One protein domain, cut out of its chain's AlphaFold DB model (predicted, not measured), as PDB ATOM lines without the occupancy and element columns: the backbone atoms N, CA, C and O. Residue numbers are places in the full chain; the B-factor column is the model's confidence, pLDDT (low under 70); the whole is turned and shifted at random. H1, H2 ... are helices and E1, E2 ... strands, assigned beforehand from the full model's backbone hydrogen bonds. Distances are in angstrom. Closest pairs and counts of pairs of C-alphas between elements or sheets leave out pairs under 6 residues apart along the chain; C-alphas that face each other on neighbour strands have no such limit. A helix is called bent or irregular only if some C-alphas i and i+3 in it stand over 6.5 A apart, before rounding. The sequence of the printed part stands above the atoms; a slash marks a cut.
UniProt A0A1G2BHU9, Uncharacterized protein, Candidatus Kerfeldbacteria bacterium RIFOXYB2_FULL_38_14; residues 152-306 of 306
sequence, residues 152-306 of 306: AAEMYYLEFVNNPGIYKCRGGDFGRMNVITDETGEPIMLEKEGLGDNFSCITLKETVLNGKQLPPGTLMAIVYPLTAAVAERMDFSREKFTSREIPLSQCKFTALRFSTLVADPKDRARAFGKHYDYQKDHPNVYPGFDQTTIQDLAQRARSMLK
ATOM      1  N   ALA A 152     208.662 219.250 164.306       81.31
ATOM      2  CA  ALA A 152     207.881 220.467 164.090       81.31
ATOM      3  C   ALA A 152     207.714 220.824 162.605       81.31
ATOM      4  O   ALA A 152     206.824 221.591 162.276       81.31
ATOM      5  N   ALA A 153     208.518 220.271 161.690       83.06
ATOM      6  CA  ALA A 153     208.348 220.542 160.263       83.06
ATOM      7  C   ALA A 153     206.970 220.091 159.737       83.06
ATOM      8  O   ALA A 153     206.392 220.763 158.887       83.06
ATOM      9  N   GLU A 154     206.431 218.991 160.273       91.06
ATOM     10  CA  GLU A 154     205.177 218.389 159.801       91.06
ATOM     11  C   GLU A 154     203.935 219.197 160.172       91.06
ATOM     12  O   GLU A 154     202.951 219.153 159.436       91.06
ATOM     13  N   MET A 155     203.991 219.988 161.254       89.38
ATOM     14  CA  MET A 155     202.847 220.782 161.712       89.38
ATOM     15  C   MET A 155     202.332 221.719 160.617       89.38
ATOM     16  O   MET A 155     201.130 221.867 160.446       89.38
ATOM     17  N   TYR A 156     203.241 222.300 159.831       88.62
ATOM     18  CA  TYR A 156     202.893 223.284 158.813       88.62
ATOM     19  C   TYR A 156     202.203 222.646 157.606       88.62
ATOM     20  O   TYR A 156     201.287 223.237 157.044       88.62
ATOM     21  N   TYR A 157     202.611 221.437 157.215       92.44
ATOM     22  CA  TYR A 157     201.956 220.692 156.134       92.44
ATOM     23  C   TYR A 157     200.562 220.219 156.549       92.44
ATOM     24  O   TYR A 157     199.616 220.294 155.768       92.44
ATOM     25  N   LEU A 158     200.423 219.789 157.802       93.38
ATOM     26  CA  LEU A 158     199.137 219.439 158.387       93.38
ATOM     27  C   LEU A 158     198.208 220.656 158.499       93.38
ATOM     28  O   LEU A 158     197.045 220.584 158.107       93.38
ATOM     29  N   GLU A 159     198.713 221.793 158.976       89.56
ATOM     30  CA  GLU A 159     197.958 223.047 159.059       89.56
ATOM     31  C   GLU A 159     197.526 223.539 157.672       89.56
ATOM     32  O   GLU A 159     196.383 223.946 157.493       89.56
ATOM     33  N   PHE A 160     198.397 223.411 156.670       88.12
ATOM     34  CA  PHE A 160     198.112 223.767 155.280       88.12
ATOM     35  C   PHE A 160     196.900 223.039 154.679       88.12
ATOM     36  O   PHE A 160     196.143 223.631 153.903       88.12
ATOM     37  N   VAL A 161     196.701 221.771 155.044       90.69
ATOM     38  CA  VAL A 161     195.536 220.992 154.605       90.69
ATOM     39  C   VAL A 161     194.313 221.281 155.470       90.69
ATOM     40  O   VAL A 161     193.234 221.533 154.939       90.69
ATOM     41  N   ASN A 162     194.469 221.243 156.793       88.62
ATOM     42  CA  ASN A 162     193.330 221.207 157.712       88.62
ATOM     43  C   ASN A 162     192.806 222.594 158.105       88.62
ATOM     44  O   ASN A 162     191.676 222.703 158.569       88.62
ATOM     45  N   ASN A 163     193.594 223.653 157.903       83.31
ATOM     46  CA  ASN A 163     193.240 225.033 158.233       83.31
ATOM     47  C   ASN A 163     193.577 225.965 157.055       83.31
ATOM     48  O   ASN A 163     194.578 226.686 157.094       83.31
ATOM     49  N   PRO A 164     192.764 225.974 155.983       67.62
ATOM     50  CA  PRO A 164     193.024 226.797 154.809       67.62
ATOM     51  C   PRO A 164     192.897 228.294 155.149       67.62
ATOM     52  O   PRO A 164     191.800 228.847 155.179       67.62
ATOM     53  N   GLY A 165     194.023 228.963 155.405       64.19
ATOM     54  CA  GLY A 165     194.077 230.372 155.799       64.19
ATOM     55  C   GLY A 165     195.485 230.967 155.710       64.19
ATOM     56  O   GLY A 165     196.385 230.382 155.115       64.19
ATOM     57  N   ILE A 166     195.677 232.159 156.283       55.47
ATOM     58  CA  ILE A 166     196.997 232.799 156.367       55.47
ATOM     59  C   ILE A 166     197.832 232.085 157.441       55.47
ATOM     60  O   ILE A 166     197.507 232.170 158.627       55.47
ATOM     61  N   TYR A 167     198.917 231.428 157.027       62.50
ATOM     62  CA  TYR A 167     199.830 230.705 157.915       62.50
ATOM     63  C   TYR A 167     200.671 231.697 158.720       62.50
ATOM     64  O   TYR A 167     201.541 232.394 158.185       62.50
ATOM     65  N   LYS A 168     200.388 231.799 160.019       53.66
ATOM     66  CA  LYS A 168     201.161 232.644 160.930       53.66
ATOM     67  C   LYS A 168     202.290 231.827 161.533       53.66
ATOM     68  O   LYS A 168     202.059 230.808 162.176       53.66
ATOM     69  N   CYS A 169     203.512 232.318 161.391       52.59
ATOM     70  CA  CYS A 169     204.634 231.783 162.135       52.59
ATOM     71  C   CYS A 169     204.482 232.091 163.634       52.59
ATOM     72  O   CYS A 169     203.914 233.123 164.022       52.59
ATOM     73  N   ARG A 170     205.049 231.238 164.497       47.00
ATOM     74  CA  ARG A 170     205.228 231.553 165.924       47.00
ATOM     75  C   ARG A 170     206.198 232.737 166.042       47.00
ATOM     76  O   ARG A 170     207.406 232.545 166.027       47.00
ATOM     77  N   GLY A 171     205.663 233.954 166.107       48.34
ATOM     78  CA  GLY A 171     206.448 235.196 166.092       48.34
ATOM     79  C   GLY A 171     205.758 236.376 165.403       48.34
ATOM     80  O   GLY A 171     206.195 237.508 165.572       48.34
ATOM     81  N   GLY A 172     204.652 236.137 164.687       51.84
ATOM     82  CA  GLY A 172     203.878 237.194 164.023       51.84
ATOM     83  C   GLY A 172     204.288 237.469 162.574       51.84
ATOM     84  O   GLY A 172     203.635 238.278 161.918       51.84
ATOM     85  N   ASP A 173     205.309 236.777 162.065       54.78
ATOM     86  CA  ASP A 173     205.658 236.790 160.647       54.78
ATOM     87  C   ASP A 173     204.727 235.883 159.833       54.78
ATOM     88  O   ASP A 173     204.196 234.881 160.325       54.78
ATOM     89  N   PHE A 174     204.510 236.260 158.577       64.12
ATOM     90  CA  PHE A 174     203.751 235.467 157.622       64.12
ATOM     91  C   PHE A 174     204.679 234.449 156.972       64.12
ATOM     92  O   PHE A 174     205.796 234.786 156.590       64.12
ATOM     93  N   GLY A 175     204.208 233.213 156.853       73.19
ATOM     94  CA  GLY A 175     204.872 232.180 156.076       73.19
ATOM     95  C   GLY A 175     203.991 231.716 154.922       73.19
ATOM     96  O   GLY A 175     202.784 231.971 154.901       73.19
ATOM     97  N   ARG A 176     204.595 231.079 153.924       79.19
ATOM     98  CA  ARG A 176     203.902 230.600 152.729       79.19
ATOM     99  C   ARG A 176     204.277 229.165 152.410       79.19
ATOM    100  O   ARG A 176     205.342 228.678 152.791       79.19
ATOM    101  N   MET A 177     203.381 228.527 151.672       86.88
ATOM    102  CA  MET A 177     203.654 227.266 151.003       86.88
ATOM    103  C   MET A 177     203.851 227.542 149.518       86.88
ATOM    104  O   MET A 177     202.947 228.084 148.881       86.88
ATOM    105  N   ASN A 178     205.014 227.208 148.975       89.50
ATOM    106  CA  ASN A 178     205.260 227.239 147.537       89.50
ATOM    107  C   ASN A 178     205.015 225.844 146.953       89.50
ATOM    108  O   ASN A 178     205.227 224.831 147.623       89.50
ATOM    109  N   VAL A 179     204.574 225.792 145.701       93.88
ATOM    110  CA  VAL A 179     204.326 224.549 144.972       93.88
ATOM    111  C   VAL A 179     205.458 224.344 143.977       93.88
ATOM    112  O   VAL A 179     205.675 225.182 143.105       93.88
ATOM    113  N   ILE A 180     206.183 223.236 144.108       96.00
ATOM    114  CA  ILE A 180     207.219 222.852 143.148       96.00
ATOM    115  C   ILE A 180     206.578 221.969 142.085       96.00
ATOM    116  O   ILE A 180     206.001 220.941 142.445       96.00
ATOM    117  N   THR A 181     206.690 222.339 140.812       96.50
ATOM    118  CA  THR A 181     206.041 221.657 139.679       96.50
ATOM    119  C   THR A 181     207.045 221.020 138.726       96.50
ATOM    120  O   THR A 181     208.186 221.474 138.611       96.50
ATOM    121  N   ASP A 182     206.640 219.936 138.064       94.50
ATOM    122  CA  ASP A 182     207.377 219.399 136.915       94.50
ATOM    123  C   ASP A 182     207.105 220.215 135.637       94.50
ATOM    124  O   ASP A 182     206.390 221.217 135.649       94.50
ATOM    125  N   GLU A 183     207.703 219.810 134.519       91.75
ATOM    126  CA  GLU A 183     207.546 220.463 133.215       91.75
ATOM    127  C   GLU A 183     206.106 220.480 132.682       91.75
ATOM    128  O   GLU A 183     205.803 221.263 131.782       91.75
ATOM    129  N   THR A 184     205.216 219.646 133.230       91.88
ATOM    130  CA  THR A 184     203.792 219.619 132.871       91.88
ATOM    131  C   THR A 184     202.937 220.525 133.759       91.88
ATOM    132  O   THR A 184     201.737 220.660 133.521       91.88
ATOM    133  N   GLY A 185     203.542 221.163 134.768       91.81
ATOM    134  CA  GLY A 185     202.841 221.949 135.783       91.81
ATOM    135  C   GLY A 185     202.245 221.095 136.908       91.81
ATOM    136  O   GLY A 185     201.520 221.615 137.757       91.81
ATOM    137  N   GLU A 186     202.531 219.790 136.953       95.12
ATOM    138  CA  GLU A 186     202.003 218.912 137.994       95.12
ATOM    139  C   GLU A 186     202.791 219.100 139.306       95.12
ATOM    140  O   GLU A 186     204.027 219.075 139.297       95.12
ATOM    141  N   PRO A 187     202.117 219.264 140.465       97.06
ATOM    142  CA  PRO A 187     202.793 219.401 141.752       97.06
ATOM    143  C   PRO A 187     203.632 218.178 142.132       97.06
ATOM    144  O   PRO A 187     203.129 217.065 142.289       97.06
ATOM    145  N   ILE A 188     204.914 218.417 142.385       97.75
ATOM    146  CA  ILE A 188     205.883 217.427 142.862       97.75
ATOM    147  C   ILE A 188     206.138 217.578 144.356       97.75
ATOM    148  O   ILE A 188     206.297 216.570 145.048       97.75
ATOM    149  N   MET A 189     206.199 218.811 144.870       97.31
ATOM    150  CA  MET A 189     206.491 219.081 146.283       97.31
ATOM    151  C   MET A 189     205.779 220.329 146.803       97.31
ATOM    152  O   MET A 189     205.424 221.221 146.034       97.31
ATOM    153  N   LEU A 190     205.656 220.416 148.127       94.94
ATOM    154  CA  LEU A 190     205.316 221.651 148.837       94.94
ATOM    155  C   LEU A 190     206.514 222.129 149.648       94.94
ATOM    156  O   LEU A 190     206.997 221.407 150.521       94.94
ATOM    157  N   GLU A 191     206.979 223.343 149.387       92.00
ATOM    158  CA  GLU A 191     208.020 224.006 150.168       92.00
ATOM    159  C   GLU A 191     207.393 224.924 151.210       92.00
ATOM    160  O   GLU A 191     206.496 225.701 150.891       92.00
ATOM    161  N   LYS A 192     207.915 224.877 152.438       86.69
ATOM    162  CA  LYS A 192     207.603 225.868 153.464       86.69
ATOM    163  C   LYS A 192     208.672 226.961 153.502       86.69
ATOM    164  O   LYS A 192     209.862 226.680 153.659       86.69
ATOM    165  N   GLU A 193     208.235 228.210 153.422       80.38
ATOM    166  CA  GLU A 193     209.097 229.390 153.487       80.38
ATOM    167  C   GLU A 193     208.523 230.393 154.490       80.38
ATOM    168  O   GLU A 193     207.329 230.683 154.492       80.38
ATOM    169  N   GLY A 194     209.362 230.899 155.389       72.19
ATOM    170  CA  GLY A 194     208.931 231.728 156.513       72.19
ATOM    171  C   GLY A 194     208.103 230.961 157.550       72.19
ATOM    172  O   GLY A 194     207.328 231.583 158.264       72.19
ATOM    173  N   LEU A 195     208.224 229.626 157.624       67.69
ATOM    174  CA  LEU A 195     207.496 228.730 158.541       67.69
ATOM    175  C   LEU A 195     208.482 227.869 159.350       67.69
ATOM    176  O   LEU A 195     208.772 226.716 159.009       67.69
ATOM    177  N   GLY A 196     209.042 228.452 160.414       68.31
ATOM    178  CA  GLY A 196     210.151 227.872 161.174       68.31
ATOM    179  C   GLY A 196     211.449 227.856 160.359       68.31
ATOM    180  O   GLY A 196     211.837 228.866 159.784       68.31
ATOM    181  N   ASP A 197     212.108 226.700 160.303       66.38
ATOM    182  CA  ASP A 197     213.301 226.460 159.483       66.38
ATOM    183  C   ASP A 197     213.008 226.631 157.971       66.38
ATOM    184  O   ASP A 197     212.253 225.852 157.394       66.38
ATOM    185  N   ASN A 198     213.578 227.629 157.297       69.62
ATOM    186  CA  ASN A 198     213.322 227.861 155.864       69.62
ATOM    187  C   ASN A 198     213.993 226.824 154.960       69.62
ATOM    188  O   ASN A 198     215.041 226.301 155.316       69.62
ATOM    189  N   PHE A 199     213.453 226.624 153.754       76.31
ATOM    190  CA  PHE A 199     214.041 225.773 152.709       76.31
ATOM    191  C   PHE A 199     213.939 224.269 152.992       76.31
ATOM    192  O   PHE A 199     214.861 223.490 152.736       76.31
ATOM    193  N   SER A 200     212.779 223.841 153.488       87.12
ATOM    194  CA  SER A 200     212.406 222.427 153.509       87.12
ATOM    195  C   SER A 200     211.115 222.195 152.737       87.12
ATOM    196  O   SER A 200     210.189 223.008 152.805       87.12
ATOM    197  N   CYS A 201     211.023 221.062 152.057       92.94
ATOM    198  CA  CYS A 201     209.845 220.642 151.320       92.94
ATOM    199  C   CYS A 201     209.438 219.198 151.643       92.94
ATOM    200  O   CYS A 201     210.220 218.420 152.192       92.94
ATOM    201  N   ILE A 202     208.199 218.850 151.305       96.69
ATOM    202  CA  ILE A 202     207.663 217.488 151.368       96.69
ATOM    203  C   ILE A 202     207.313 217.010 149.960       96.69
ATOM    204  O   ILE A 202     206.710 217.757 149.185       96.69
ATOM    205  N   THR A 203     207.687 215.777 149.614       98.25
ATOM    206  CA  THR A 203     207.332 215.177 148.320       98.25
ATOM    207  C   THR A 203     205.849 214.803 148.264       98.25
ATOM    208  O   THR A 203     205.294 214.274 149.224       98.25
ATOM    209  N   LEU A 204     205.203 215.051 147.124       98.19
ATOM    210  CA  LEU A 204     203.786 214.743 146.875       98.19
ATOM    211  C   LEU A 204     203.586 213.477 146.034       98.19
ATOM    212  O   LEU A 204     202.492 212.920 145.995       98.19
ATOM    213  N   LYS A 205     204.647 213.009 145.373       96.94
ATOM    214  CA  LYS A 205     204.682 211.761 144.608       96.94
ATOM    215  C   LYS A 205     206.022 211.047 144.787       96.94
ATOM    216  O   LYS A 205     206.921 211.571 145.449       96.94
ATOM    217  N   GLU A 206     206.141 209.835 144.243       97.25
ATOM    218  CA  GLU A 206     207.424 209.129 144.226       97.25
ATOM    219  C   GLU A 206     208.455 209.929 143.424       97.25
ATOM    220  O   GLU A 206     208.154 210.505 142.379       97.25
ATOM    221  N   THR A 207     209.682 209.973 143.933       97.75
ATOM    222  CA  THR A 207     210.794 210.702 143.317       97.75
ATOM    223  C   THR A 207     212.068 209.878 143.402       97.75
ATOM    224  O   THR A 207     212.145 208.912 144.165       97.75
ATOM    225  N   VAL A 208     213.086 210.243 142.629       97.69
ATOM    226  CA  VAL A 208     214.384 209.572 142.669       97.69
ATOM    227  C   VAL A 208     215.484 210.582 142.965       97.69
ATOM    228  O   VAL A 208     215.618 211.581 142.265       97.69
ATOM    229  N   LEU A 209     216.300 210.308 143.983       96.12
ATOM    230  CA  LEU A 209     217.456 211.130 144.348       96.12
ATOM    231  C   LEU A 209     218.642 210.231 144.697       96.12
ATOM    232  O   LEU A 209     218.511 209.336 145.528       96.12
ATOM    233  N   ASN A 210     219.810 210.490 144.099       93.25
ATOM    234  CA  ASN A 210     221.058 209.763 144.382       93.25
ATOM    235  C   ASN A 210     220.899 208.227 144.341       93.25
ATOM    236  O   ASN A 210     221.378 207.520 145.224       93.25
ATOM    237  N   GLY A 211     220.178 207.711 143.338       93.69
ATOM    238  CA  GLY A 211     219.941 206.271 143.179       93.69
ATOM    239  C   GLY A 211     218.977 205.661 144.203       93.69
ATOM    240  O   GLY A 211     218.911 204.438 144.318       93.69
ATOM    241  N   LYS A 212     218.223 206.478 144.949       95.38
ATOM    242  CA  LYS A 212     217.185 206.026 145.883       95.38
ATOM    243  C   LYS A 212     215.811 206.420 145.371       95.38
ATOM    244  O   LYS A 212     215.607 207.572 144.996       95.38
ATOM    245  N   GLN A 213     214.878 205.476 145.399       96.50
ATOM    246  CA  GLN A 213     213.467 205.741 145.130       96.50
ATOM    247  C   GLN A 213     212.802 206.169 146.440       96.50
ATOM    248  O   GLN A 213     212.715 205.388 147.392       96.50
ATOM    249  N   LEU A 214     212.362 207.418 146.491       97.50
ATOM    250  CA  LEU A 214     211.798 208.055 147.669       97.50
ATOM    251  C   LEU A 214     210.267 208.033 147.586       97.50
ATOM    252  O   LEU A 214     209.716 208.440 146.558       97.50
ATOM    253  N   PRO A 215     209.564 207.582 148.640       97.88
ATOM    254  CA  PRO A 215     208.113 207.632 148.673       97.88
ATOM    255  C   PRO A 215     207.593 209.082 148.746       97.88
ATOM    256  O   PRO A 215     208.330 209.991 149.165       97.88
ATOM    257  N   PRO A 216     206.314 209.307 148.397       98.25
ATOM    258  CA  PRO A 216     205.612 210.534 148.758       98.25
ATOM    259  C   PRO A 216     205.656 210.725 150.281       98.25
ATOM    260  O   PRO A 216     205.602 209.748 151.025       98.25
ATOM    261  N   GLY A 217     205.773 211.964 150.750       97.75
ATOM    262  CA  GLY A 217     205.934 212.290 152.168       97.75
ATOM    263  C   GLY A 217     207.378 212.320 152.664       97.75
ATOM    264  O   GLY A 217     207.616 212.488 153.863       97.75
ATOM    265  N   THR A 218     208.362 212.183 151.778       97.56
ATOM    266  CA  THR A 218     209.767 212.371 152.152       97.56
ATOM    267  C   THR A 218     210.026 213.858 152.389       97.56
ATOM    268  O   THR A 218     209.720 214.687 151.533       97.56
ATOM    269  N   LEU A 219     210.590 214.201 153.551       95.56
ATOM    270  CA  LEU A 219     211.058 215.553 153.833       95.56
ATOM    271  C   LEU A 219     212.426 215.764 153.197       95.56
ATOM    272  O   LEU A 219     213.333 214.940 153.342       95.56
ATOM    273  N   MET A 220     212.574 216.901 152.537       93.69
ATOM    274  CA  MET A 220     213.763 217.293 151.800       93.69
ATOM    275  C   MET A 220     214.175 218.692 152.243       93.69
ATOM    276  O   MET A 220     213.329 219.526 152.554       93.69
ATOM    277  N   ALA A 221     215.470 218.968 152.238       91.12
ATOM    278  CA  ALA A 221     215.949 220.334 152.164       91.12
ATOM    279  C   ALA A 221     216.072 220.733 150.696       91.12
ATOM    280  O   ALA A 221     216.445 219.903 149.858       91.12
ATOM    281  N   ILE A 222     215.776 221.993 150.409       89.19
ATOM    282  CA  ILE A 222     215.870 222.586 149.081       89.19
ATOM    283  C   ILE A 222     216.943 223.673 149.072       89.19
ATOM    284  O   ILE A 222     217.148 224.392 150.044       89.19
ATOM    285  N   VAL A 223     217.654 223.773 147.958       87.06
ATOM    286  CA  VAL A 223     218.603 224.840 147.662       87.06
ATOM    287  C   VAL A 223     218.283 225.376 146.280       87.06
ATOM    288  O   VAL A 223     218.091 224.612 145.332       87.06
ATOM    289  N   TYR A 224     218.285 226.697 146.166       84.62
ATOM    290  CA  TYR A 224     218.176 227.382 144.891       84.62
ATOM    291  C   TYR A 224     219.572 227.778 144.414       84.62
ATOM    292  O   TYR A 224     220.243 228.548 145.105       84.62
ATOM    293  N   PRO A 225     220.034 227.294 143.246       74.69
ATOM    294  CA  PRO A 225     221.263 227.790 142.649       74.69
ATOM    295  C   PRO A 225     221.175 229.313 142.495       74.69
ATOM    296  O   PRO A 225     220.210 229.821 141.924       74.69
ATOM    297  N   LEU A 226     222.169 230.038 143.013       64.62
ATOM    298  CA  LEU A 226     222.240 231.499 142.931       64.62
ATOM    299  C   LEU A 226     222.286 231.939 141.461       64.62
ATOM    300  O   LEU A 226     223.335 231.964 140.824       64.62
ATOM    301  N   THR A 227     221.123 232.288 140.925       62.66
ATOM    302  CA  THR A 227     220.948 232.916 139.616       62.66
ATOM    303  C   THR A 227     220.279 234.274 139.815       62.66
ATOM    304  O   THR A 227     219.597 234.487 140.818       62.66
ATOM    305  N   ALA A 228     220.433 235.197 138.861       55.03
ATOM    306  CA  ALA A 228     219.769 236.505 138.927       55.03
ATOM    307  C   ALA A 228     218.237 236.375 139.097       55.03
ATOM    308  O   ALA A 228     217.639 237.103 139.884       55.03
ATOM    309  N   ALA A 229     217.629 235.370 138.455       55.75
ATOM    310  CA  ALA A 229     216.205 235.053 138.574       55.75
ATOM    311  C   ALA A 229     215.806 234.513 139.963       55.75
ATOM    312  O   ALA A 229     214.682 234.724 140.409       55.75
ATOM    313  N   VAL A 230     216.711 233.820 140.662       58.72
ATOM    314  CA  VAL A 230     216.498 233.351 142.043       58.72
ATOM    315  C   VAL A 230     216.663 234.499 143.041       58.72
ATOM    316  O   VAL A 230     215.879 234.598 143.979       58.72
ATOM    317  N   ALA A 231     217.624 235.401 142.819       60.00
ATOM    318  CA  ALA A 231     217.849 236.563 143.680       60.00
ATOM    319  C   ALA A 231     216.644 237.522 143.698       60.00
ATOM    320  O   ALA A 231     216.246 237.986 144.761       60.00
ATOM    321  N   GLU A 232     216.007 237.749 142.545       57.16
ATOM    322  CA  GLU A 232     214.768 238.534 142.444       57.16
ATOM    323  C   GLU A 232     213.578 237.846 143.140       57.16
ATOM    324  O   GLU A 232     212.705 238.496 143.718       57.16
ATOM    325  N   ARG A 233     213.557 236.507 143.157       56.19
ATOM    326  CA  ARG A 233     212.537 235.717 143.865       56.19
ATOM    327  C   ARG A 233     212.750 235.697 145.377       56.19
ATOM    328  O   ARG A 233     211.776 235.552 146.105       56.19
ATOM    329  N   MET A 234     213.960 235.905 145.876       55.72
ATOM    330  CA  MET A 234     214.202 236.039 147.317       55.72
ATOM    331  C   MET A 234     213.898 237.451 147.856       55.72
ATOM    332  O   MET A 234     214.339 237.808 148.943       55.72
ATOM    333  N   ASP A 235     213.119 238.267 147.134       58.09
ATOM    334  CA  ASP A 235     212.528 239.500 147.664       58.09
ATOM    335  C   ASP A 235     211.475 239.162 148.743       58.09
ATOM    336  O   ASP A 235     210.338 238.784 148.444       58.09
ATOM    337  N   PHE A 236     211.893 239.280 150.009       55.59
ATOM    338  CA  PHE A 236     211.092 239.050 151.219       55.59
ATOM    339  C   PHE A 236     210.218 240.255 151.615       55.59
ATOM    340  O   PHE A 236     209.722 240.312 152.745       55.59
ATOM    341  N   SER A 237     210.036 241.249 150.737       55.34
ATOM    342  CA  SER A 237     209.135 242.364 151.031       55.34
ATOM    343  C   SER A 237     207.702 241.866 151.270       55.34
ATOM    344  O   SER A 237     207.150 241.057 150.520       55.34
ATOM    345  N   ARG A 238     207.078 242.366 152.348       52.09
ATOM    346  CA  ARG A 238     205.733 241.957 152.797       52.09
ATOM    347  C   ARG A 238     204.648 242.140 151.726       52.09
ATOM    348  O   ARG A 238     203.651 241.431 151.759       52.09
ATOM    349  N   GLU A 239     204.846 243.054 150.777       51.12
ATOM    350  CA  GLU A 239     203.889 243.363 149.704       51.12
ATOM    351  C   GLU A 239     203.842 242.300 148.589       51.12
ATOM    352  O   GLU A 239     202.849 242.219 147.871       51.12
ATOM    353  N   LYS A 240     204.867 241.440 148.463       55.41
ATOM    354  CA  LYS A 240     204.958 240.376 147.436       55.41
ATOM    355  C   LYS A 240     204.885 238.960 148.018       55.41
ATOM    356  O   LYS A 240     205.330 237.985 147.394       55.41
ATOM    357  N   PHE A 241     204.357 238.840 149.234       60.47
ATOM    358  CA  PHE A 241     204.357 237.608 150.018       60.47
ATOM    359  C   PHE A 241     203.187 236.677 149.645       60.47
ATOM    360  O   PHE A 241     202.348 236.329 150.472       60.47
ATOM    361  N   THR A 242     203.108 236.283 148.373       66.31
ATOM    362  CA  THR A 242     202.164 235.270 147.876       66.31
ATOM    363  C   THR A 242     202.868 233.928 147.701       66.31
ATOM    364  O   THR A 242     204.071 233.889 147.422       66.31
ATOM    365  N   SER A 243     202.129 232.829 147.867       74.62
ATOM    366  CA  SER A 243     202.559 231.495 147.435       74.62
ATOM    367  C   SER A 243     202.933 231.485 145.957       74.62
ATOM    368  O   SER A 243     202.339 232.219 145.165       74.62
ATOM    369  N   ARG A 244     203.923 230.668 145.591       81.69
ATOM    370  CA  ARG A 244     204.460 230.636 144.225       81.69
ATOM    371  C   ARG A 244     204.501 229.239 143.644       81.69
ATOM    372  O   ARG A 244     204.696 228.268 144.369       81.69
ATOM    373  N   GLU A 245     204.391 229.187 142.325       90.56
ATOM    374  CA  GLU A 245     204.811 228.044 141.527       90.56
ATOM    375  C   GLU A 245     206.320 228.133 141.254       90.56
ATOM    376  O   GLU A 245     206.841 229.191 140.884       90.56
ATOM    377  N   ILE A 246     207.034 227.029 141.467       90.81
ATOM    378  CA  ILE A 246     208.485 226.935 141.315       90.81
ATOM    379  C   ILE A 246     208.814 225.733 140.421       90.81
ATOM    380  O   ILE A 246     208.586 224.597 140.830       90.81
ATOM    381  N   PRO A 247     209.421 225.937 139.240       92.94
ATOM    382  CA  PRO A 247     209.820 224.816 138.399       92.94
ATOM    383  C   PRO A 247     210.891 223.951 139.076       92.94
ATOM    384  O   PRO A 247     211.903 224.468 139.568       92.94
ATOM    385  N   LEU A 248     210.711 222.630 139.039       94.50
ATOM    386  CA  LEU A 248     211.627 221.642 139.622       94.50
ATOM    387  C   LEU A 248     213.071 221.815 139.129       94.50
ATOM    388  O   LEU A 248     214.015 221.639 139.897       94.50
ATOM    389  N   SER A 249     213.245 222.226 137.870       91.81
ATOM    390  CA  SER A 249     214.548 222.476 137.235       91.81
ATOM    391  C   SER A 249     215.389 223.564 137.913       91.81
ATOM    392  O   SER A 249     216.587 223.660 137.654       91.81
ATOM    393  N   GLN A 250     214.786 224.375 138.784       90.62
ATOM    394  CA  GLN A 250     215.453 225.457 139.513       90.62
ATOM    395  C   GLN A 250     215.852 225.065 140.936       90.62
ATOM    396  O   GLN A 250     216.329 225.904 141.700       90.62
ATOM    397  N   CYS A 251     215.640 223.805 141.304       91.38
ATOM    398  CA  CYS A 251     215.763 223.330 142.666       91.38
ATOM    399  C   CYS A 251     216.817 222.226 142.746       91.38
ATOM    400  O   CYS A 251     216.879 221.341 141.893       91.38
ATOM    401  N   LYS A 252     217.607 222.239 143.816       93.00
ATOM    402  CA  LYS A 252     218.444 221.108 144.213       93.00
ATOM    403  C   LYS A 252     218.061 220.635 145.603       93.00
ATOM    404  O   LYS A 252     217.627 221.429 146.429       93.00
ATOM    405  N   PHE A 253     218.256 219.350 145.871       93.12
ATOM    406  CA  PHE A 253     217.678 218.702 147.038       93.12
ATOM    407  C   PHE A 253     218.678 217.869 147.830       93.12
ATOM    408  O   PHE A 253     219.642 217.311 147.300       93.12
ATOM    409  N   THR A 254     218.391 217.741 149.120       92.50
ATOM    410  CA  THR A 254     218.959 216.721 150.003       92.50
ATOM    411  C   THR A 254     217.821 216.068 150.770       92.50
ATOM    412  O   THR A 254     217.008 216.766 151.371       92.50
ATOM    413  N   ALA A 255     217.750 214.738 150.766       93.06
ATOM    414  CA  ALA A 255     216.755 214.028 151.561       93.06
ATOM    415  C   ALA A 255     217.077 214.126 153.057       93.06
ATOM    416  O   ALA A 255     218.225 213.937 153.464       93.06
ATOM    417  N   LEU A 256     216.059 214.420 153.866       92.12
ATOM    418  CA  LEU A 256     216.188 214.575 155.311       92.12
ATOM    419  C   LEU A 256     215.732 213.313 156.026       92.12
ATOM    420  O   LEU A 256     216.540 212.660 156.669       92.12
ATOM    421  N   ARG A 257     214.442 212.984 155.935       93.62
ATOM    422  CA  ARG A 257     213.805 211.856 156.630       93.62
ATOM    423  C   ARG A 257     212.437 211.560 156.029       93.62
ATOM    424  O   ARG A 257     211.898 212.371 155.278       93.62
ATOM    425  N   PHE A 258     211.835 210.445 156.416       96.50
ATOM    426  CA  PHE A 258     210.404 210.245 156.194       96.50
ATOM    427  C   PHE A 258     209.587 211.061 157.200       96.50
ATOM    428  O   PHE A 258     209.961 211.162 158.372       96.50
ATOM    429  N   SER A 259     208.497 211.674 156.730       96.38
ATOM    430  CA  SER A 259     207.437 212.205 157.596       96.38
ATOM    431  C   SER A 259     206.456 211.103 157.981       96.38
ATOM    432  O   SER A 259     206.385 210.076 157.302       96.38
ATOM    433  N   THR A 260     205.646 211.340 159.014       96.62
ATOM    434  CA  THR A 260     204.547 210.431 159.383       96.62
ATOM    435  C   THR A 260     203.553 210.218 158.238       96.62
ATOM    436  O   THR A 260     202.928 209.165 158.133       96.62
ATOM    437  N   LEU A 261     203.468 211.178 157.314       97.19
ATOM    438  CA  LEU A 261     202.587 211.140 156.152       97.19
ATOM    439  C   LEU A 261     203.031 210.155 155.062       97.19
ATOM    440  O   LEU A 261     202.235 209.854 154.180       97.19
ATOM    441  N   VAL A 262     204.256 209.614 155.130       97.44
ATOM    442  CA  VAL A 262     204.682 208.495 154.266       97.44
ATOM    443  C   VAL A 262     203.829 207.245 154.518       97.44
ATOM    444  O   VAL A 262     203.639 206.437 153.611       97.44
ATOM    445  N   ALA A 263     203.334 207.074 155.748       96.44
ATOM    446  CA  ALA A 263     202.459 205.972 156.112       96.44
ATOM    447  C   ALA A 263     200.982 206.370 155.991       96.44
ATOM    448  O   ALA A 263     200.580 207.494 156.330       96.44
ATOM    449  N   ASP A 264     200.167 205.402 155.572       95.88
ATOM    450  CA  ASP A 264     198.715 205.509 155.647       95.88
ATOM    451  C   ASP A 264     198.285 205.749 157.101       95.88
ATOM    452  O   ASP A 264     198.889 205.175 158.014       95.88
ATOM    453  N   PRO A 265     197.214 206.527 157.342       96.38
ATOM    454  CA  PRO A 265     196.675 206.795 158.674       96.38
ATOM    455  C   PRO A 265     196.651 205.593 159.631       96.38
ATOM    456  O   PRO A 265     197.131 205.683 160.761       96.38
ATOM    457  N   LYS A 266     196.167 204.441 159.150       95.06
ATOM    458  CA  LYS A 266     196.046 203.194 159.925       95.06
ATOM    459  C   LYS A 266     197.389 202.586 160.359       95.06
ATOM    460  O   LYS A 266     197.429 201.864 161.347       95.06
ATOM    461  N   ASP A 267     198.466 202.867 159.627       94.69
ATOM    462  CA  ASP A 267     199.787 202.264 159.828       94.69
ATOM    463  C   ASP A 267     200.750 203.216 160.566       94.69
ATOM    464  O   ASP A 267     201.806 202.790 161.035       94.69
ATOM    465  N   ARG A 268     200.394 204.500 160.730       94.81
ATOM    466  CA  ARG A 268     201.262 205.531 161.337       94.81
ATOM    467  C   ARG A 268     201.712 205.216 162.749       94.81
ATOM    468  O   ARG A 268     202.889 205.388 163.050       94.81
ATOM    469  N   ALA A 269     200.795 204.762 163.601       93.94
ATOM    470  CA  ALA A 269     201.112 204.449 164.991       93.94
ATOM    471  C   ALA A 269     202.190 203.363 165.083       93.94
ATOM    472  O   ALA A 269     203.132 203.486 165.861       93.94
ATOM    473  N   ARG A 270     202.096 202.337 164.228       93.69
ATOM    474  CA  ARG A 270     203.120 201.297 164.129       93.69
ATOM    475  C   ARG A 270     204.428 201.870 163.583       93.69
ATOM    476  O   ARG A 270     205.471 201.682 164.190       93.69
ATOM    477  N   ALA A 271     204.365 202.543 162.437       94.25
ATOM    478  CA  ALA A 271     205.551 202.982 161.710       94.25
ATOM    479  C   ALA A 271     206.351 204.064 162.449       94.25
ATOM    480  O   ALA A 271     207.566 204.140 162.331       94.25
ATOM    481  N   PHE A 272     205.672 204.940 163.185       94.50
ATOM    482  CA  PHE A 272     206.278 206.133 163.765       94.50
ATOM    483  C   PHE A 272     206.198 206.186 165.290       94.50
ATOM    484  O   PHE A 272     206.718 207.145 165.853       94.50
ATOM    485  N   GLY A 273     205.613 205.189 165.966       91.56
ATOM    486  CA  GLY A 273     205.679 204.998 167.422       91.56
ATOM    487  C   GLY A 273     205.604 206.303 168.220       91.56
ATOM    488  O   GLY A 273     204.624 207.040 168.139       91.56
ATOM    489  N   LYS A 274     206.696 206.653 168.914       90.38
ATOM    490  CA  LYS A 274     206.785 207.876 169.733       90.38
ATOM    491  C   LYS A 274     206.591 209.194 168.997       90.38
ATOM    492  O   LYS A 274     206.143 210.161 169.606       90.38
ATOM    493  N   HIS A 275     206.910 209.259 167.711       92.81
ATOM    494  CA  HIS A 275     206.610 210.441 166.910       92.81
ATOM    495  C   HIS A 275     205.092 210.576 166.728       92.81
ATOM    496  O   HIS A 275     204.545 211.654 166.948       92.81
ATOM    497  N   TYR A 276     204.400 209.478 166.408       93.81
ATOM    498  CA  TYR A 276     202.940 209.471 166.322       93.81
ATOM    499  C   TYR A 276     202.288 209.788 167.676       93.81
ATOM    500  O   TYR A 276     201.407 210.642 167.733       93.81
ATOM    501  N   ASP A 277     202.759 209.176 168.769       92.38
ATOM    502  CA  ASP A 277     202.261 209.463 170.124       92.38
ATOM    503  C   ASP A 277     202.415 210.949 170.470       92.38
ATOM    504  O   ASP A 277     201.482 211.580 170.958       92.38
ATOM    505  N   TYR A 278     203.557 211.555 170.130       91.31
ATOM    506  CA  TYR A 278     203.769 212.980 170.359       91.31
ATOM    507  C   TYR A 278     202.774 213.856 169.584       91.31
ATOM    508  O   TYR A 278     202.256 214.826 170.137       91.31
ATOM    509  N   GLN A 279     202.481 213.529 168.321       93.69
ATOM    510  CA  GLN A 279     201.465 214.246 167.540       93.69
ATOM    511  C   GLN A 279     200.067 214.065 168.148       93.69
ATOM    512  O   GLN A 279     199.322 215.040 168.273       93.69
ATOM    513  N   LYS A 280     199.752 212.846 168.599       94.25
ATOM    514  CA  LYS A 280     198.497 212.489 169.270       94.25
ATOM    515  C   LYS A 280     198.276 213.244 170.573       94.25
ATOM    516  O   LYS A 280     197.152 213.660 170.839       94.25
ATOM    517  N   ASP A 281     199.331 213.458 171.349       94.25
ATOM    518  CA  ASP A 281     199.269 214.218 172.599       94.25
ATOM    519  C   ASP A 281     199.185 215.739 172.364       94.25
ATOM    520  O   ASP A 281     198.824 216.496 173.268       94.25
ATOM    521  N   HIS A 282     199.467 216.203 171.140       91.62
ATOM    522  CA  HIS A 282     199.463 217.619 170.763       91.62
ATOM    523  C   HIS A 282     198.599 217.902 169.515       91.62
ATOM    524  O   HIS A 282     199.076 218.542 168.569       91.62
ATOM    525  N   PRO A 283     197.304 217.532 169.503       90.38
ATOM    526  CA  PRO A 283     196.461 217.609 168.304       90.38
ATOM    527  C   PRO A 283     196.214 219.050 167.829       90.38
ATOM    528  O   PRO A 283     196.024 219.295 166.644       90.38
ATOM    529  N   ASN A 284     196.283 220.030 168.738       87.19
ATOM    530  CA  ASN A 284     196.194 221.455 168.391       87.19
ATOM    531  C   ASN A 284     197.442 221.972 167.658       87.19
ATOM    532  O   ASN A 284     197.386 223.014 167.012       87.19
ATOM    533  N   VAL A 285     198.580 221.286 167.806       87.50
ATOM    534  CA  VAL A 285     199.821 221.599 167.086       87.50
ATOM    535  C   VAL A 285     199.884 220.808 165.783       87.50
ATOM    536  O   VAL A 285     200.347 221.341 164.784       87.50
ATOM    537  N   TYR A 286     199.391 219.569 165.778       92.12
ATOM    538  CA  TYR A 286     199.398 218.671 164.625       92.12
ATOM    539  C   TYR A 286     197.960 218.345 164.192       92.12
ATOM    540  O   TYR A 286     197.469 217.243 164.447       92.12
ATOM    541  N   PRO A 287     197.248 219.294 163.561       92.06
ATOM    542  CA  PRO A 287     195.853 219.089 163.187       92.06
ATOM    543  C   PRO A 287     195.727 217.979 162.137       92.06
ATOM    544  O   PRO A 287     196.488 217.942 161.178       92.06
ATOM    545  N   GLY A 288     194.771 217.066 162.310       94.25
ATOM    546  CA  GLY A 288     194.513 215.996 161.337       94.25
ATOM    547  C   GLY A 288     195.656 214.985 161.160       94.25
ATOM    548  O   GLY A 288     195.660 214.247 160.176       94.25
ATOM    549  N   PHE A 289     196.625 214.924 162.082       94.81
ATOM    550  CA  PHE A 289     197.795 214.033 161.993       94.81
ATOM    551  C   PHE A 289     197.444 212.548 161.789       94.81
ATOM    552  O   PHE A 289     198.222 211.796 161.206       94.81
ATOM    553  N   ASP A 290     196.269 212.114 162.245       95.38
ATOM    554  CA  ASP A 290     195.773 210.743 162.166       95.38
ATOM    555  C   ASP A 290     194.849 210.491 160.966       95.38
ATOM    556  O   ASP A 290     194.333 209.389 160.834       95.38
ATOM    557  N   GLN A 291     194.631 211.484 160.097       96.75
ATOM    558  CA  GLN A 291     193.669 211.414 158.988       96.75
ATOM    559  C   GLN A 291     194.252 211.925 157.669       96.75
ATOM    560  O   GLN A 291     194.072 211.290 156.634       96.75
ATOM    561  N   THR A 292     194.980 213.042 157.701       97.19
ATOM    562  CA  THR A 292     195.537 213.705 156.514       97.19
ATOM    563  C   THR A 292     196.480 212.792 155.753       97.19
ATOM    564  O   THR A 292     197.340 212.163 156.354       97.19
ATOM    565  N   THR A 293     196.377 212.755 154.434       97.75
ATOM    566  CA  THR A 293     197.206 211.952 153.528       97.75
ATOM    567  C   THR A 293     198.090 212.835 152.646       97.75
ATOM    568  O   THR A 293     197.895 214.049 152.543       97.75
ATOM    569  N   ILE A 294     199.068 212.234 151.958       97.62
ATOM    570  CA  ILE A 294     199.841 212.952 150.931       97.62
ATOM    571  C   ILE A 294     198.956 213.359 149.750       97.62
ATOM    572  O   ILE A 294     199.189 214.392 149.126       97.62
ATOM    573  N   GLN A 295     197.906 212.597 149.464       97.50
ATOM    574  CA  GLN A 295     196.943 212.930 148.424       97.50
ATOM    575  C   GLN A 295     196.179 214.213 148.765       97.50
ATOM    576  O   GLN A 295     195.982 215.032 147.868       97.50
ATOM    577  N   ASP A 296     195.843 214.445 150.037       97.06
ATOM    578  CA  ASP A 296     195.204 215.695 150.471       97.06
ATOM    579  C   ASP A 296     196.130 216.900 150.251       97.06
ATOM    580  O   ASP A 296     195.713 217.928 149.713       97.06
ATOM    581  N   LEU A 297     197.419 216.749 150.582       96.19
ATOM    582  CA  LEU A 297     198.455 217.742 150.282       96.19
ATOM    583  C   LEU A 297     198.569 218.003 148.777       96.19
ATOM    584  O   LEU A 297     198.596 219.158 148.354       96.19
ATOM    585  N   ALA A 298     198.594 216.946 147.962       96.88
ATOM    586  CA  ALA A 298     198.688 217.057 146.511       96.88
ATOM    587  C   ALA A 298     197.455 217.740 145.904       96.88
ATOM    588  O   ALA A 298     197.580 218.610 145.043       96.88
ATOM    589  N   GLN A 299     196.253 217.398 146.369       95.69
ATOM    590  CA  GLN A 299     195.013 218.042 145.941       95.69
ATOM    591  C   GLN A 299     195.001 219.524 146.316       95.69
ATOM    592  O   GLN A 299     194.642 220.370 145.491       95.69
ATOM    593  N   ARG A 300     195.437 219.850 147.534       92.75
ATOM    594  CA  ARG A 300     195.548 221.232 147.991       92.75
ATOM    595  C   ARG A 300     196.574 222.012 147.164       92.75
ATOM    596  O   ARG A 300     196.254 223.111 146.721       92.75
ATOM    597  N   ALA A 301     197.734 221.429 146.866       93.62
ATOM    598  CA  ALA A 301     198.742 222.027 145.990       93.62
ATOM    599  C   ALA A 301     198.176 222.330 144.592       93.62
ATOM    600  O   ALA A 301     198.286 223.457 144.118       93.62
ATOM    601  N   ARG A 302     197.470 221.373 143.968       94.25
ATOM    602  CA  ARG A 302     196.805 221.594 142.668       94.25
ATOM    603  C   ARG A 302     195.764 222.710 142.722       94.25
ATOM    604  O   ARG A 302     195.599 223.429 141.745       94.25
ATOM    605  N   SER A 303     195.052 222.867 143.841       91.06
ATOM    606  CA  SER A 303     194.063 223.945 143.997       91.06
ATOM    607  C   SER A 303     194.679 225.346 144.051       91.06
ATOM    608  O   SER A 303     193.970 226.306 143.796       91.06
ATOM    609  N   MET A 304     195.976 225.463 144.358       86.69
ATOM    610  CA  MET A 304     196.689 226.745 144.384       86.69
ATOM    611  C   MET A 304     197.212 227.190 143.019       86.69
ATOM    612  O   MET A 304     197.569 228.353 142.870       86.69
ATOM    613  N   LEU A 305     197.306 226.265 142.062       85.62
ATOM    614  CA  LEU A 305     197.785 226.533 140.702       85.62
ATOM    615  C   LEU A 305     196.643 226.872 139.726       85.62
ATOM    616  O   LEU A 305     196.894 227.075 138.542       85.62
ATOM    617  N   LYS A 306     195.395 226.886 140.208       74.81
ATOM    618  CA  LYS A 306     194.195 227.259 139.447       74.81
ATOM    619  C   LYS A 306     193.805 228.696 139.747       74.81
ATOM    620  O   LYS A 306     193.358 229.371 138.797       74.81
TER     621      LYS A 306
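This is residues 152 to 306 of the 306 residues of an uncharacterized protein of Candidatus Kerfeldbacteria bacterium RIFOXYB2_FULL_38_14 (UniProt A0A1G2BHU9). A sheet of six strands, strongly twisted and curled like part of a barrel, is covered on one face by two helices, H1 and H4, which run across its strands. Two further helices lie away from this body near opposite ends of the longest axis, the short H2 at one end and the kinked H3 at the other, while E4 and E5 make a small separate hairpin. The printed part has 155 residues with four named helices and eight named strands, in the order H1 E1 E2 E3 E4 E5 E6 H2 E7 E8 H3 H4, and its class is mixed, helices and strands. The large sheet runs E7 E1 E2 E3 E6 E8 and is mixed; the small sheet, E4 E5, is antiparallel. The whole is compact, with a radius of gyration of the C-alphas of 15.2 A and spans of 46 by 40 by 27 A.

H1, residues 153 to 162, begins at C-alpha 153 (208.348, 220.542, 160.263) and is 15.2 A long; it is neither bent nor irregular, but only just: C-alphas 153 and 156 are 6.3 A apart. E1 is residues 176 to 181, 16.0 A, E2 is residues 187 to 193, 16.7 A, and E3 is residues 200 to 203. E4, residues 207 to 209, and E5, residues 212 to 214, are short. E6, residues 218 to 223, is 15.9 A long. H2 is residues 228 to 233, with C-alpha 228 at (219.769, 236.505, 138.927), and E7 is residues 245 to 247. E8, residues 252 to 258, measures 18.1 A. H3, residues 265 to 281, 16.0 A, is irregular: C-alphas 271 and 274 are 9.5 A apart, and it has a kink of 119 degrees near residue 274. H4, residues 294 to 304, is 15.6 A long and ends at C-alpha 304 (196.689, 226.745, 144.384).

E1, E2 and E3 form a meander, each strand the antiparallel neighbour of the one before; N 178 and O 191 are 2.9 A apart, N 190 and O 202 3.0 A. E6 is antiparallel to E3, with N 201 and O 220 at 2.8 A, and to the edge strand E8, with N 221 and O 254 at 2.8 A. At the other edge E7 is parallel to E1, with N 246 and O 179 at 2.8 A. H1 and H4 on one face of the sheet make two layers. H4 has a height over the sheet of 9.1 A and runs across the strands, at 67 degrees to E3 on the local plane. Its closest C-alpha pair with E2 is Pro 187 and Ala 301, 6.4 A. H1, at a height of 9.4 A, lies over E2, and only just runs across the strands, at 60.4 degrees to E2 on the local plane. H1 and H4 touch, the C-alphas of Val 161 and Leu 297 being closest at 6.1 A, at a steep tilt of 65 degrees, the same way. In the hairpin E4 and E5, N 209 and O 212 are 3.0 A apart. H2 and H3 are not on the large sheet and touch no helix. Every O i to N i+4 pair is within hydrogen-bond range in H2 and H4; 5 of 6 are in H1 and 9 of 13 in H3.

The two C-alphas farthest apart, those of Ala 228 and Arg 270, are 46.4 A apart. The printed part has no cut and ends at residue 306, the chain's last residue. The long links are H1 to E1, H2 to E7 and H3 to H4. The mean pLDDT of the printed part is 85.1; residues 164 to 174, 195 to 198 and 226 to 242 are under 70, and H2 has a mean of 57.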